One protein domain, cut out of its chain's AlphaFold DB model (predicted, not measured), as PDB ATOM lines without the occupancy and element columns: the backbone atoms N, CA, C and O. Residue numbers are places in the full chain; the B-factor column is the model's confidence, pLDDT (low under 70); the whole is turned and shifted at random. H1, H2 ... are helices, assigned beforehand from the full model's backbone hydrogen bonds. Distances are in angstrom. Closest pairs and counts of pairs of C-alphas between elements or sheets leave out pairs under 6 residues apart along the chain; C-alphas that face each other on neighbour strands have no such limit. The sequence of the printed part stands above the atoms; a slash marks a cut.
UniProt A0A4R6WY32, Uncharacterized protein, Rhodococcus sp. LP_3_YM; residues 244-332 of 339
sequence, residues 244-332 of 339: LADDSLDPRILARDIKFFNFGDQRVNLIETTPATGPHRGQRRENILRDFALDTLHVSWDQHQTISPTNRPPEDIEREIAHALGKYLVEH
ATOM      1  N   LEU A 244      26.197 -45.801 -23.236       51.69
ATOM      2  CA  LEU A 244      25.124 -44.998 -22.612       51.69
ATOM      3  C   LEU A 244      23.952 -45.763 -21.980       51.69
ATOM      4  O   LEU A 244      23.214 -46.491 -22.637       51.69
ATOM      5  N   ALA A 245      23.732 -45.449 -20.704       46.84
ATOM      6  CA  ALA A 245      22.468 -44.883 -20.250       46.84
ATOM      7  C   ALA A 245      22.759 -44.003 -19.021       46.84
ATOM      8  O   ALA A 245      23.231 -44.509 -18.007       46.84
ATOM      9  N   ASP A 246      22.531 -42.697 -19.146       51.91
ATOM     10  CA  ASP A 246      22.510 -41.749 -18.030       51.91
ATOM     11  C   ASP A 246      21.098 -41.157 -18.000       51.91
ATOM     12  O   ASP A 246      20.647 -40.576 -18.990       51.91
ATOM     13  N   ASP A 247      20.363 -41.397 -16.919       56.59
ATOM     14  CA  ASP A 247      18.977 -40.960 -16.751       56.59
ATOM     15  C   ASP A 247      18.860 -39.546 -16.181       56.59
ATOM     16  O   ASP A 247      17.748 -39.045 -15.987       56.59
ATOM     17  N   SER A 248      19.995 -38.877 -15.975       60.16
ATOM     18  CA  SER A 248      20.034 -37.520 -15.470       60.16
ATOM     19  C   SER A 248      19.254 -36.549 -16.358       60.16
ATOM     20  O   SER A 248      19.245 -36.631 -17.593       60.16
ATOM     21  N   LEU A 249      18.586 -35.615 -15.683       68.12
ATOM     22  CA  LEU A 249      17.866 -34.487 -16.271       68.12
ATOM     23  C   LEU A 249      18.740 -33.228 -16.364       68.12
ATOM     24  O   LEU A 249      18.230 -32.153 -16.664       68.12
ATOM     25  N   ASP A 250      20.041 -33.344 -16.094       66.56
ATOM     26  CA  ASP A 250      21.001 -32.265 -16.312       66.56
ATOM     27  C   ASP A 250      20.922 -31.778 -17.777       66.56
ATOM     28  O   ASP A 250      21.100 -32.585 -18.700       66.56
ATOM     29  N   PRO A 251      20.699 -30.472 -18.014       70.25
ATOM     30  CA  PRO A 251      20.660 -29.865 -19.345       70.25
ATOM     31  C   PRO A 251      21.841 -30.249 -20.246       70.25
ATOM     32  O   PRO A 251      21.669 -30.445 -21.451       70.25
ATOM     33  N   ARG A 252      23.043 -30.405 -19.675       72.00
ATOM     34  CA  ARG A 252      24.262 -30.793 -20.405       72.00
ATOM     35  C   ARG A 252      24.191 -32.244 -20.887       72.00
ATOM     36  O   ARG A 252      24.636 -32.559 -21.991       72.00
ATOM     37  N   ILE A 253      23.592 -33.118 -20.081       66.56
ATOM     38  CA  ILE A 253      23.399 -34.543 -20.378       66.56
ATOM     39  C   ILE A 253      22.296 -34.722 -21.420       66.56
ATOM     40  O   ILE A 253      22.492 -35.441 -22.399       66.56
ATOM     41  N   LEU A 254      21.181 -34.005 -21.269       76.38
ATOM     42  CA  LEU A 254      20.103 -33.988 -22.258       76.38
ATOM     43  C   LEU A 254      20.602 -33.471 -23.617       76.38
ATOM     44  O   LEU A 254      20.332 -34.086 -24.644       76.38
ATOM     45  N   ALA A 255      21.402 -32.400 -23.634       77.56
ATOM     46  CA  ALA A 255      22.002 -31.871 -24.859       77.56
ATOM     47  C   ALA A 255      22.964 -32.863 -25.533       77.56
ATOM     48  O   ALA A 255      22.957 -32.974 -26.758       77.56
ATOM     49  N   ARG A 256      23.773 -33.615 -24.768       76.56
ATOM     50  CA  ARG A 256      24.586 -34.714 -25.319       76.56
ATOM     51  C   ARG A 256      23.699 -35.765 -25.986       76.56
ATOM     52  O   ARG A 256      23.958 -36.148 -27.123       76.56
ATOM     53  N   ASP A 257      22.667 -36.227 -25.289       74.38
ATOM     54  CA  ASP A 257      21.794 -37.291 -25.787       74.38
ATOM     55  C   ASP A 257      21.030 -36.857 -27.049       74.38
ATOM     56  O   ASP A 257      20.849 -37.660 -27.963       74.38
ATOM     57  N   ILE A 258      20.675 -35.572 -27.158       80.38
ATOM     58  CA  ILE A 258      20.122 -34.980 -28.385       80.38
ATOM     59  C   ILE A 258      21.125 -35.041 -29.547       80.38
ATOM     60  O   ILE A 258      20.729 -35.393 -30.659       80.38
ATOM     61  N   LYS A 259      22.420 -34.756 -29.324       76.81
ATOM     62  CA  LYS A 259      23.453 -34.903 -30.375       76.81
ATOM     63  C   LYS A 259      23.500 -36.339 -30.888       76.81
ATOM     64  O   LYS A 259      23.452 -36.563 -32.093       76.81
ATOM     65  N   PHE A 260      23.545 -37.309 -29.977       71.19
ATOM     66  CA  PHE A 260      23.585 -38.725 -30.336       71.19
ATOM     67  C   PHE A 260      22.345 -39.178 -31.087       71.19
ATOM     68  O   PHE A 260      22.471 -39.863 -32.103       71.19
ATOM     69  N   PHE A 261      21.165 -38.743 -30.642       76.62
ATOM     70  CA  PHE A 261      19.939 -38.989 -31.381       76.62
ATOM     71  C   PHE A 261      20.046 -38.443 -32.808       76.62
ATOM     72  O   PHE A 261      19.827 -39.197 -33.750       76.62
ATOM     73  N   ASN A 262      20.470 -37.184 -32.977       74.88
ATOM     74  CA  ASN A 262      20.613 -36.529 -34.284       74.88
ATOM     75  C   ASN A 262      21.692 -37.151 -35.188       74.88
ATOM     76  O   ASN A 262      21.673 -36.952 -36.404       74.88
ATOM     77  N   PHE A 263      22.611 -37.923 -34.608       68.56
ATOM     78  CA  PHE A 263      23.599 -38.729 -35.326       68.56
ATOM     79  C   PHE A 263      23.098 -40.139 -35.679       68.56
ATOM     80  O   PHE A 263      23.819 -40.891 -36.335       68.56
ATOM     81  N   GLY A 264      21.881 -40.501 -35.268       61.03
ATOM     82  CA  GLY A 264      21.246 -41.785 -35.563       61.03
ATOM     83  C   GLY A 264      21.344 -42.829 -34.446       61.03
ATOM     84  O   GLY A 264      20.952 -43.981 -34.655       61.03
ATOM     85  N   ASP A 265      21.838 -42.471 -33.258       64.75
ATOM     86  CA  ASP A 265      21.939 -43.402 -32.134       64.75
ATOM     87  C   ASP A 265      20.637 -43.462 -31.327       64.75
ATOM     88  O   ASP A 265      20.387 -42.672 -30.419       64.75
ATOM     89  N   GLN A 266      19.803 -44.459 -31.624       61.81
ATOM     90  CA  GLN A 266      18.524 -44.655 -30.938       61.81
ATOM     91  C   GLN A 266      18.642 -45.178 -29.499       61.81
ATOM     92  O   GLN A 266      17.632 -45.238 -28.796       61.81
ATOM     93  N   ARG A 267      19.834 -45.570 -29.021       57.44
ATOM     94  CA  ARG A 267      19.971 -46.130 -27.663       57.44
ATOM     95  C   ARG A 267      19.661 -45.116 -26.571       57.44
ATOM     96  O   ARG A 267      19.195 -45.520 -25.510       57.44
ATOM     97  N   VAL A 268      19.811 -43.822 -26.851       59.94
ATOM     98  CA  VAL A 268      19.427 -42.742 -25.926       59.94
ATOM     99  C   VAL A 268      17.929 -42.743 -25.589       59.94
ATOM    100  O   VAL A 268      17.539 -42.267 -24.526       59.94
ATOM    101  N   ASN A 269      17.095 -43.350 -26.441       63.72
ATOM    102  CA  ASN A 269      15.653 -43.497 -26.224       63.72
ATOM    103  C   ASN A 269      15.276 -44.793 -25.488       63.72
ATOM    104  O   ASN A 269      14.160 -44.902 -24.986       63.72
ATOM    105  N   LEU A 270      16.176 -45.783 -25.439       54.94
ATOM    106  CA  LEU A 270      15.895 -47.127 -24.910       54.94
ATOM    107  C   LEU A 270      15.973 -47.212 -23.382       54.94
ATOM    108  O   LEU A 270      15.757 -48.285 -22.819       54.94
ATOM    109  N   ILE A 271      16.282 -46.108 -22.702       57.78
ATOM    110  CA  ILE A 271      16.325 -46.087 -21.244       57.78
ATOM    111  C   ILE A 271      14.883 -46.093 -20.719       57.78
ATOM    112  O   ILE A 271      14.135 -45.130 -20.887       57.78
ATOM    113  N   GLU A 272      14.490 -47.182 -20.055       52.62
ATOM    114  CA  GLU A 272      13.188 -47.331 -19.384       52.62
ATOM    115  C   GLU A 272      13.087 -46.512 -18.080       52.62
ATOM    116  O   GLU A 272      12.274 -46.807 -17.203       52.62
ATOM    117  N   THR A 273      13.906 -45.471 -17.913       50.50
ATOM    118  CA  THR A 273      13.812 -44.586 -16.757       50.50
ATOM    119  C   THR A 273      12.656 -43.625 -16.955       50.50
ATOM    120  O   THR A 273      12.681 -42.691 -17.755       50.50
ATOM    121  N   THR A 274      11.597 -43.890 -16.199       55.06
ATOM    122  CA  THR A 274      10.539 -42.920 -15.953       55.06
ATOM    123  C   THR A 274      10.908 -42.170 -14.678       55.06
ATOM    124  O   THR A 274      11.054 -42.804 -13.629       55.06
ATOM    125  N   PRO A 275      11.077 -40.837 -14.721       53.41
ATOM    126  CA  PRO A 275      11.342 -40.070 -13.514       53.41
ATOM    127  C   PRO A 275      10.251 -40.353 -12.476       53.41
ATOM    128  O   PRO A 275       9.056 -40.283 -12.779       53.41
ATOM    129  N   ALA A 276      10.642 -40.714 -11.252       46.59
ATOM    130  CA  ALA A 276       9.693 -41.023 -10.179       46.59
ATOM    131  C   ALA A 276       9.052 -39.753  -9.584       46.59
ATOM    132  O   ALA A 276       7.957 -39.814  -9.016       46.59
ATOM    133  N   THR A 277       9.720 -38.605  -9.743       40.19
ATOM    134  CA  THR A 277       9.345 -37.275  -9.239       40.19
ATOM    135  C   THR A 277       9.760 -36.185 -10.248       40.19
ATOM    136  O   THR A 277      10.507 -36.466 -11.183       40.19
ATOM    137  N   GLY A 278       9.246 -34.956 -10.098       55.38
ATOM    138  CA  GLY A 278       9.545 -33.819 -10.986       55.38
ATOM    139  C   GLY A 278       8.547 -33.610 -12.142       55.38
ATOM    140  O   GLY A 278       7.597 -34.384 -12.286       55.38
ATOM    141  N   PRO A 279       8.734 -32.559 -12.964       51.84
ATOM    142  CA  PRO A 279       7.807 -32.196 -14.047       51.84
ATOM    143  C   PRO A 279       7.712 -33.260 -15.154       51.84
ATOM    144  O   PRO A 279       6.701 -33.336 -15.846       51.84
ATOM    145  N   HIS A 280       8.713 -34.136 -15.262       57.81
ATOM    146  CA  HIS A 280       8.783 -35.219 -16.249       57.81
ATOM    147  C   HIS A 280       8.333 -36.584 -15.701       57.81
ATOM    148  O   HIS A 280       8.639 -37.632 -16.272       57.81
ATOM    149  N   ARG A 281       7.617 -36.601 -14.569       54.81
ATOM    150  CA  ARG A 281       7.222 -37.842 -13.897       54.81
ATOM    151  C   ARG A 281       6.427 -38.769 -14.820       54.81
ATOM    152  O   ARG A 281       5.411 -38.371 -15.384       54.81
ATOM    153  N   GLY A 282       6.857 -40.027 -14.924       59.88
ATOM    154  CA  GLY A 282       6.180 -41.039 -15.747       59.88
ATOM    155  C   GLY A 282       6.352 -40.869 -17.264       59.88
ATOM    156  O   GLY A 282       5.790 -41.661 -18.021       59.88
ATOM    157  N   GLN A 283       7.116 -39.872 -17.724       66.06
ATOM    158  CA  GLN A 283       7.422 -39.698 -19.143       66.06
ATOM    159  C   GLN A 283       8.553 -40.635 -19.573       66.06
ATOM    160  O   GLN A 283       9.492 -40.886 -18.820       66.06
ATOM    161  N   ARG A 284       8.466 -41.148 -20.806       74.25
ATOM    162  CA  ARG A 284       9.571 -41.879 -21.442       74.25
ATOM    163  C   ARG A 284      10.716 -40.918 -21.756       74.25
ATOM    164  O   ARG A 284      10.448 -39.789 -22.163       74.25
ATOM    165  N   ARG A 285      11.962 -41.394 -21.662       75.06
ATOM    166  CA  ARG A 285      13.176 -40.619 -21.970       75.06
ATOM    167  C   ARG A 285      13.116 -39.920 -23.329       75.06
ATOM    168  O   ARG A 285      13.464 -38.751 -23.415       75.06
ATOM    169  N   GLU A 286      12.592 -40.595 -24.349       82.31
ATOM    170  CA  GLU A 286      12.373 -40.020 -25.684       82.31
ATOM    171  C   GLU A 286      11.548 -38.722 -25.643       82.31
ATOM    172  O   GLU A 286      11.919 -37.739 -26.276       82.31
ATOM    173  N   ASN A 287      10.456 -38.688 -24.871       84.31
ATOM    174  CA  ASN A 287       9.631 -37.484 -24.750       84.31
ATOM    175  C   ASN A 287      10.390 -36.376 -24.020       84.31
ATOM    176  O   ASN A 287      10.341 -35.237 -24.451       84.31
ATOM    177  N   ILE A 288      11.140 -36.714 -22.968       83.94
ATOM    178  CA  ILE A 288      11.943 -35.740 -22.213       83.94
ATOM    179  C   ILE A 288      12.991 -35.090 -23.121       83.94
ATOM    180  O   ILE A 288      13.128 -33.870 -23.132       83.94
ATOM    181  N   LEU A 289      13.711 -35.895 -23.908       84.62
ATOM    182  CA  LEU A 289      14.722 -35.404 -24.843       84.62
ATOM    183  C   LEU A 289      14.102 -34.566 -25.962       84.62
ATOM    184  O   LEU A 289      14.630 -33.505 -26.287       84.62
ATOM    185  N   ARG A 290      12.971 -35.009 -26.517       89.75
ATOM    186  CA  ARG A 290      12.254 -34.272 -27.560       89.75
ATOM    187  C   ARG A 290      11.733 -32.930 -27.050       89.75
ATOM    188  O   ARG A 290      11.935 -31.921 -27.717       89.75
ATOM    189  N   ASP A 291      11.081 -32.917 -25.894       89.50
ATOM    190  CA  ASP A 291      10.502 -31.707 -25.310       89.50
ATOM    191  C   ASP A 291      11.634 -30.730 -24.924       89.50
ATOM    192  O   ASP A 291      11.574 -29.543 -25.234       89.50
ATOM    193  N   PHE A 292      12.752 -31.221 -24.371       90.19
ATOM    194  CA  PHE A 292      13.926 -30.381 -24.113       90.19
ATOM    195  C   PHE A 292      14.554 -29.827 -25.406       90.19
ATOM    196  O   PHE A 292      14.884 -28.644 -25.476       90.19
ATOM    197  N   ALA A 293      14.679 -30.639 -26.460       90.00
ATOM    198  CA  ALA A 293      15.216 -30.196 -27.746       90.00
ATOM    199  C   ALA A 293      14.350 -29.107 -28.397       90.00
ATOM    200  O   ALA A 293      14.865 -28.055 -28.775       90.00
ATOM    201  N   LEU A 294      13.043 -29.353 -28.520       92.56
ATOM    202  CA  LEU A 294      12.129 -28.497 -29.277       92.56
ATOM    203  C   LEU A 294      11.660 -27.284 -28.470       92.56
ATOM    204  O   LEU A 294      11.681 -26.159 -28.979       92.56
ATOM    205  N   ASP A 295      11.269 -27.501 -27.214       89.69
ATOM    206  CA  ASP A 295      10.602 -26.479 -26.407       89.69
ATOM    207  C   ASP A 295      11.592 -25.658 -25.576       89.69
ATOM    208  O   ASP A 295      11.310 -24.498 -25.286       89.69
ATOM    209  N   THR A 296      12.748 -26.231 -25.207       89.69
ATOM    210  CA  THR A 296      13.740 -25.547 -24.353       89.69
ATOM    211  C   THR A 296      14.938 -25.024 -25.141       89.69
ATOM    212  O   THR A 296      15.270 -23.846 -25.048       89.69
ATOM    213  N   LEU A 297      15.601 -25.879 -25.925       89.62
ATOM    214  CA  LEU A 297      16.786 -25.486 -26.694       89.62
ATOM    215  C   LEU A 297      16.453 -24.920 -28.081       89.62
ATOM    216  O   LEU A 297      17.297 -24.255 -28.680       89.62
ATOM    217  N   HIS A 298      15.243 -25.167 -28.589       92.56
ATOM    218  CA  HIS A 298      14.814 -24.815 -29.946       92.56
ATOM    219  C   HIS A 298      15.753 -25.341 -31.045       92.56
ATOM    220  O   HIS A 298      16.013 -24.660 -32.038       92.56
ATOM    221  N   VAL A 299      16.258 -26.561 -30.862       91.38
ATOM    222  CA  VAL A 299      17.129 -27.257 -31.818       91.38
ATOM    223  C   VAL A 299      16.381 -28.383 -32.516       91.38
ATOM    224  O   VAL A 299      15.382 -28.906 -32.016       91.38
ATOM    225  N   SER A 300      16.875 -28.777 -33.686       86.75
ATOM    226  CA  SER A 300      16.241 -29.839 -34.472       86.75
ATOM    227  C   SER A 300      16.316 -31.196 -33.756       86.75
ATOM    228  O   SER A 300      17.394 -31.623 -33.341       86.75
ATOM    229  N   TRP A 301      15.179 -31.892 -33.661       87.25
ATOM    230  CA  TRP A 301      15.069 -33.275 -33.181       87.25
ATOM    231  C   TRP A 301      14.793 -34.206 -34.366       87.25
ATOM    232  O   TRP A 301      13.641 -34.451 -34.729       87.25
ATOM    233  N   ASP A 302      15.855 -34.687 -35.008       81.62
ATOM    234  CA  ASP A 302      15.769 -35.564 -36.179       81.62
ATOM    235  C   ASP A 302      17.014 -36.451 -36.276       81.62
ATOM    236  O   ASP A 302      18.126 -35.969 -36.493       81.62
ATOM    237  N   GLN A 303      16.798 -37.761 -36.164       75.94
ATOM    238  CA  GLN A 303      17.839 -38.790 -36.212       75.94
ATOM    239  C   GLN A 303      18.501 -38.973 -37.582       75.94
ATOM    240  O   GLN A 303      19.445 -39.750 -37.716       75.94
ATOM    241  N   HIS A 304      17.980 -38.316 -38.619       72.00
ATOM    242  CA  HIS A 304      18.477 -38.416 -39.984       72.00
ATOM    243  C   HIS A 304      19.266 -37.180 -40.423       72.00
ATOM    244  O   HIS A 304      19.604 -37.071 -41.598       72.00
ATOM    245  N   GLN A 305      19.600 -36.254 -39.520       71.25
ATOM    246  CA  GLN A 305      20.274 -35.009 -39.903       71.25
ATOM    247  C   GLN A 305      21.652 -35.228 -40.527       71.25
ATOM    248  O   GLN A 305      21.986 -34.554 -41.500       71.25
ATOM    249  N   THR A 306      22.427 -36.189 -40.029       59.75
ATOM    250  CA  THR A 306      23.720 -36.578 -40.621       59.75
ATOM    251  C   THR A 306      23.587 -37.594 -41.756       59.75
ATOM    252  O   THR A 306      24.585 -37.990 -42.352       59.75
ATOM    253  N   ILE A 307      22.366 -38.033 -42.076       54.62
ATOM    254  CA  ILE A 307      22.083 -39.084 -43.057       54.62
ATOM    255  C   ILE A 307      21.406 -38.454 -44.284       54.62
ATOM    256  O   ILE A 307      20.801 -37.383 -44.225       54.62
ATOM    257  N   SER A 308      21.523 -39.100 -45.442       43.94
ATOM    258  CA  SER A 308      20.780 -38.710 -46.645       43.94
ATOM    259  C   SER A 308      19.261 -38.668 -46.379       43.94
ATOM    260  O   SER A 308      18.743 -39.583 -45.735       43.94
ATOM    261  N   PRO A 309      18.524 -37.659 -46.889       56.38
ATOM    262  CA  PRO A 309      18.963 -36.628 -47.839       56.38
ATOM    263  C   PRO A 309      19.587 -35.379 -47.198       56.38
ATOM    264  O   PRO A 309      20.113 -34.539 -47.922       56.38
ATOM    265  N   THR A 310      19.517 -35.242 -45.874       67.69
ATOM    266  CA  THR A 310      19.901 -34.022 -45.150       67.69
ATOM    267  C   THR A 310      21.416 -33.824 -45.127       67.69
ATOM    268  O   THR A 310      21.889 -32.734 -45.443       67.69
ATOM    269  N   ASN A 311      22.168 -34.887 -44.814       64.69
ATOM    270  CA  ASN A 311      23.634 -34.963 -44.877       64.69
ATOM    271  C   ASN A 311      24.358 -33.737 -44.281       64.69
ATOM    272  O   ASN A 311      25.332 -33.237 -44.852       64.69
ATOM    273  N   ARG A 312      23.854 -33.218 -43.154       72.25
ATOM    274  CA  ARG A 312      24.493 -32.117 -42.428       72.25
ATOM    275  C   ARG A 312      25.813 -32.597 -41.814       72.25
ATOM    276  O   ARG A 312      25.844 -33.702 -41.264       72.25
ATOM    277  N   PRO A 313      26.876 -31.775 -41.851       73.06
ATOM    278  CA  PRO A 313      28.105 -32.054 -41.119       73.06
ATOM    279  C   PRO A 313      27.827 -32.220 -39.613       73.06
ATOM    280  O   PRO A 313      27.103 -31.391 -39.045       73.06
ATOM    281  N   PRO A 314      28.383 -33.249 -38.945       67.56
ATOM    282  CA  PRO A 314      28.247 -33.428 -37.500       67.56
ATOM    283  C   PRO A 314      28.654 -32.186 -36.698       67.56
ATOM    284  O   PRO A 314      27.975 -31.818 -35.742       67.56
ATOM    285  N   GLU A 315      29.694 -31.479 -37.142       71.88
ATOM    286  CA  GLU A 315      30.227 -30.283 -36.486       71.88
ATOM    287  C   GLU A 315      29.213 -29.129 -36.467       71.88
ATOM    288  O   GLU A 315      29.195 -28.321 -35.537       71.88
ATOM    289  N   ASP A 316      28.351 -29.041 -37.484       77.75
ATOM    290  CA  ASP A 316      27.304 -28.020 -37.542       77.75
ATOM    291  C   ASP A 316      26.180 -28.316 -36.543       77.75
ATOM    292  O   ASP A 316      25.644 -27.391 -35.929       77.75
ATOM    293  N   ILE A 317      25.850 -29.594 -36.344       74.31
ATOM    294  CA  ILE A 317      24.865 -30.044 -35.347       74.31
ATOM    295  C   ILE A 317      25.422 -29.834 -33.933       74.31
ATOM    296  O   ILE A 317      24.727 -29.321 -33.057       74.31
ATOM    297  N   GLU A 318      26.694 -30.173 -33.708       74.75
ATOM    298  CA  GLU A 318      27.370 -29.934 -32.432       74.75
ATOM    299  C   GLU A 318      27.404 -28.453 -32.081       74.75
ATOM    300  O   GLU A 318      27.087 -28.090 -30.948       74.75
ATOM    301  N   ARG A 319      27.739 -27.594 -33.051       79.62
ATOM    302  CA  ARG A 319      27.791 -26.144 -32.854       79.62
ATOM    303  C   ARG A 319      26.412 -25.556 -32.570       79.62
ATOM    304  O   ARG A 319      26.305 -24.714 -31.683       79.62
ATOM    305  N   GLU A 320      25.373 -25.997 -33.282       88.62
ATOM    306  CA  GLU A 320      23.981 -25.590 -33.042       88.62
ATOM    307  C   GLU A 320      23.562 -25.902 -31.600       88.62
ATOM    308  O   GLU A 320      23.137 -25.009 -30.865       88.62
ATOM    309  N   ILE A 321      23.758 -27.150 -31.171       83.12
ATOM    310  CA  ILE A 321      23.360 -27.609 -29.838       83.12
ATOM    311  C   ILE A 321      24.216 -26.957 -28.749       83.12
ATOM    312  O   ILE A 321      23.681 -26.539 -27.726       83.12
ATOM    313  N   ALA A 322      25.530 -26.827 -28.955       80.44
ATOM    314  CA  ALA A 322      26.424 -26.179 -27.998       80.44
ATOM    315  C   ALA A 322      26.090 -24.692 -27.820       80.44
ATOM    316  O   ALA A 322      26.054 -24.202 -26.693       80.44
ATOM    317  N   HIS A 323      25.790 -23.982 -28.912       86.50
ATOM    318  CA  HIS A 323      25.363 -22.588 -28.856       86.50
ATOM    319  C   HIS A 323      24.023 -22.438 -28.118       86.50
ATOM    320  O   HIS A 323      23.891 -21.575 -27.249       86.50
ATOM    321  N   ALA A 324      23.033 -23.280 -28.435       88.62
ATOM    322  CA  ALA A 324      21.726 -23.261 -27.776       88.62
ATOM    323  C   ALA A 324      21.832 -23.570 -26.273       88.62
ATOM    324  O   ALA A 324      21.286 -22.836 -25.451       88.62
ATOM    325  N   LEU A 325      22.595 -24.605 -25.913       85.19
ATOM    326  CA  LEU A 325      22.854 -24.967 -24.522       85.19
ATOM    327  C   LEU A 325      23.583 -23.846 -23.774       85.19
ATOM    328  O   LEU A 325      23.207 -23.524 -22.653       85.19
ATOM    329  N   GLY A 326      24.602 -23.239 -24.388       80.44
ATOM    330  CA  GLY A 326      25.337 -22.126 -23.790       80.44
ATOM    331  C   GLY A 326      24.421 -20.950 -23.454       80.44
ATOM    332  O   GLY A 326      24.479 -20.426 -22.347       80.44
ATOM    333  N   LYS A 327      23.513 -20.588 -24.371       87.44
ATOM    334  CA  LYS A 327      22.503 -19.552 -24.126       87.44
ATOM    335  C   LYS A 327      21.562 -19.931 -22.976       87.44
ATOM    336  O   LYS A 327      21.351 -19.121 -22.081       87.44
ATOM    337  N   TYR A 328      21.040 -21.158 -22.987       85.69
ATOM    338  CA  TYR A 328      20.139 -21.653 -21.944       85.69
ATOM    339  C   TYR A 328      20.781 -21.607 -20.551       85.69
ATOM    340  O   TYR A 328      20.158 -21.124 -19.609       85.69
ATOM    341  N   LEU A 329      22.030 -22.070 -20.434       78.88
ATOM    342  CA  LEU A 329      22.756 -22.105 -19.164       78.88
ATOM    343  C   LEU A 329      23.024 -20.702 -18.612       78.88
ATOM    344  O   LEU A 329      22.885 -20.516 -17.415       78.88
ATOM    345  N   VAL A 330      23.347 -19.725 -19.464       80.12
ATOM    346  CA  VAL A 330      23.535 -18.326 -19.038       80.12
ATOM    347  C   VAL A 330      22.226 -17.705 -18.542       80.12
ATOM    348  O   VAL A 330      22.230 -16.959 -17.572       80.12
ATOM    349  N   GLU A 331      21.097 -18.011 -19.185       80.38
ATOM    350  CA  GLU A 331      19.781 -17.484 -18.787       80.38
ATOM    351  C   GLU A 331      19.232 -18.123 -17.499       80.38
ATOM    352  O   GLU A 331      18.328 -17.564 -16.881       80.38
ATOM    353  N   HIS A 332      19.759 -19.284 -17.100       69.81
ATOM    354  CA  HIS A 332      19.269 -20.081 -15.971       69.81
ATOM    355  C   HIS A 332      20.369 -20.375 -14.938       69.81
ATOM    356  O   HIS A 332      20.229 -21.312 -14.149       69.81
TER     357      HIS A 332
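Overview. This is residues 244 to 332 of the 339 residues of an uncharacterized protein of Rhodococcus sp. LP_3_YM (UniProt A0A4R6WY32). Two helices, H1 and the longer H4, lie side by side and run opposite ways; H3 crosses H1 on one side of this pair and reaches H4 with residues 296 to 297. The short H2 packs on residues 257 to 261 of H1 and residues 285 to 286 of H3, and two long loops reach the far ends of the longest axis. The printed part has 89 residues with four named helices, H1 to H4 in order, and no named strand: all helix. It is compact, with a radius of gyration of the C-alphas of 12.8 A and spans of 38 by 30 by 20 A.

Arrangement. H1, residues 251 to 262, is a hub, as is H3, residues 285 to 297; each touches three helices. H1 touches H2, residues 266 to 269, closest at the C-alphas of Asp 257 and Val 268, 5.9 A. With residues 254 to 258 alone H1 touches H3, about perpendicular at 75 degrees; the C-alphas of Leu 254 and Leu 289 are closest, 6.1 A. H2 touches H3, closest at the C-alphas of Asn 269 and Glu 286, 4.8 A. H4, residues 314 to 331, touches H1 with residues 317 to 325 alone, at a shallow tilt of 22 degrees, opposite ways; the C-alphas of Lys 259 and Glu 318 are closest, 6.7 A. H3 touches H4, only just about perpendicular at 72 degrees, closest at the C-alphas of Leu 297 and Ala 324, 5.5 A. H2 and H4 are apart. Every O i to N i+4 pair is within hydrogen-bond range in H1 and H4, 8 of 9 in H3; H2 is too short for one.

Along the chain. H1 begins at C-alpha 251 (20.660, -29.865, -19.345) and is 16.4 A long; H2 is 5.6 A, H3 16.3 A. H4, 26.0 A, ends at C-alpha 331 (19.781, -17.484, -18.787).

Size, cuts and confidence. The C-alphas of Thr 277 and Pro 309 are farthest apart, 39.8 A. The printed part has no cut. The links H2 to H3 and H3 to H4 are long. Mean pLDDT of the printed part is 71.5, with 37 residues under 70, among them 263 to 283.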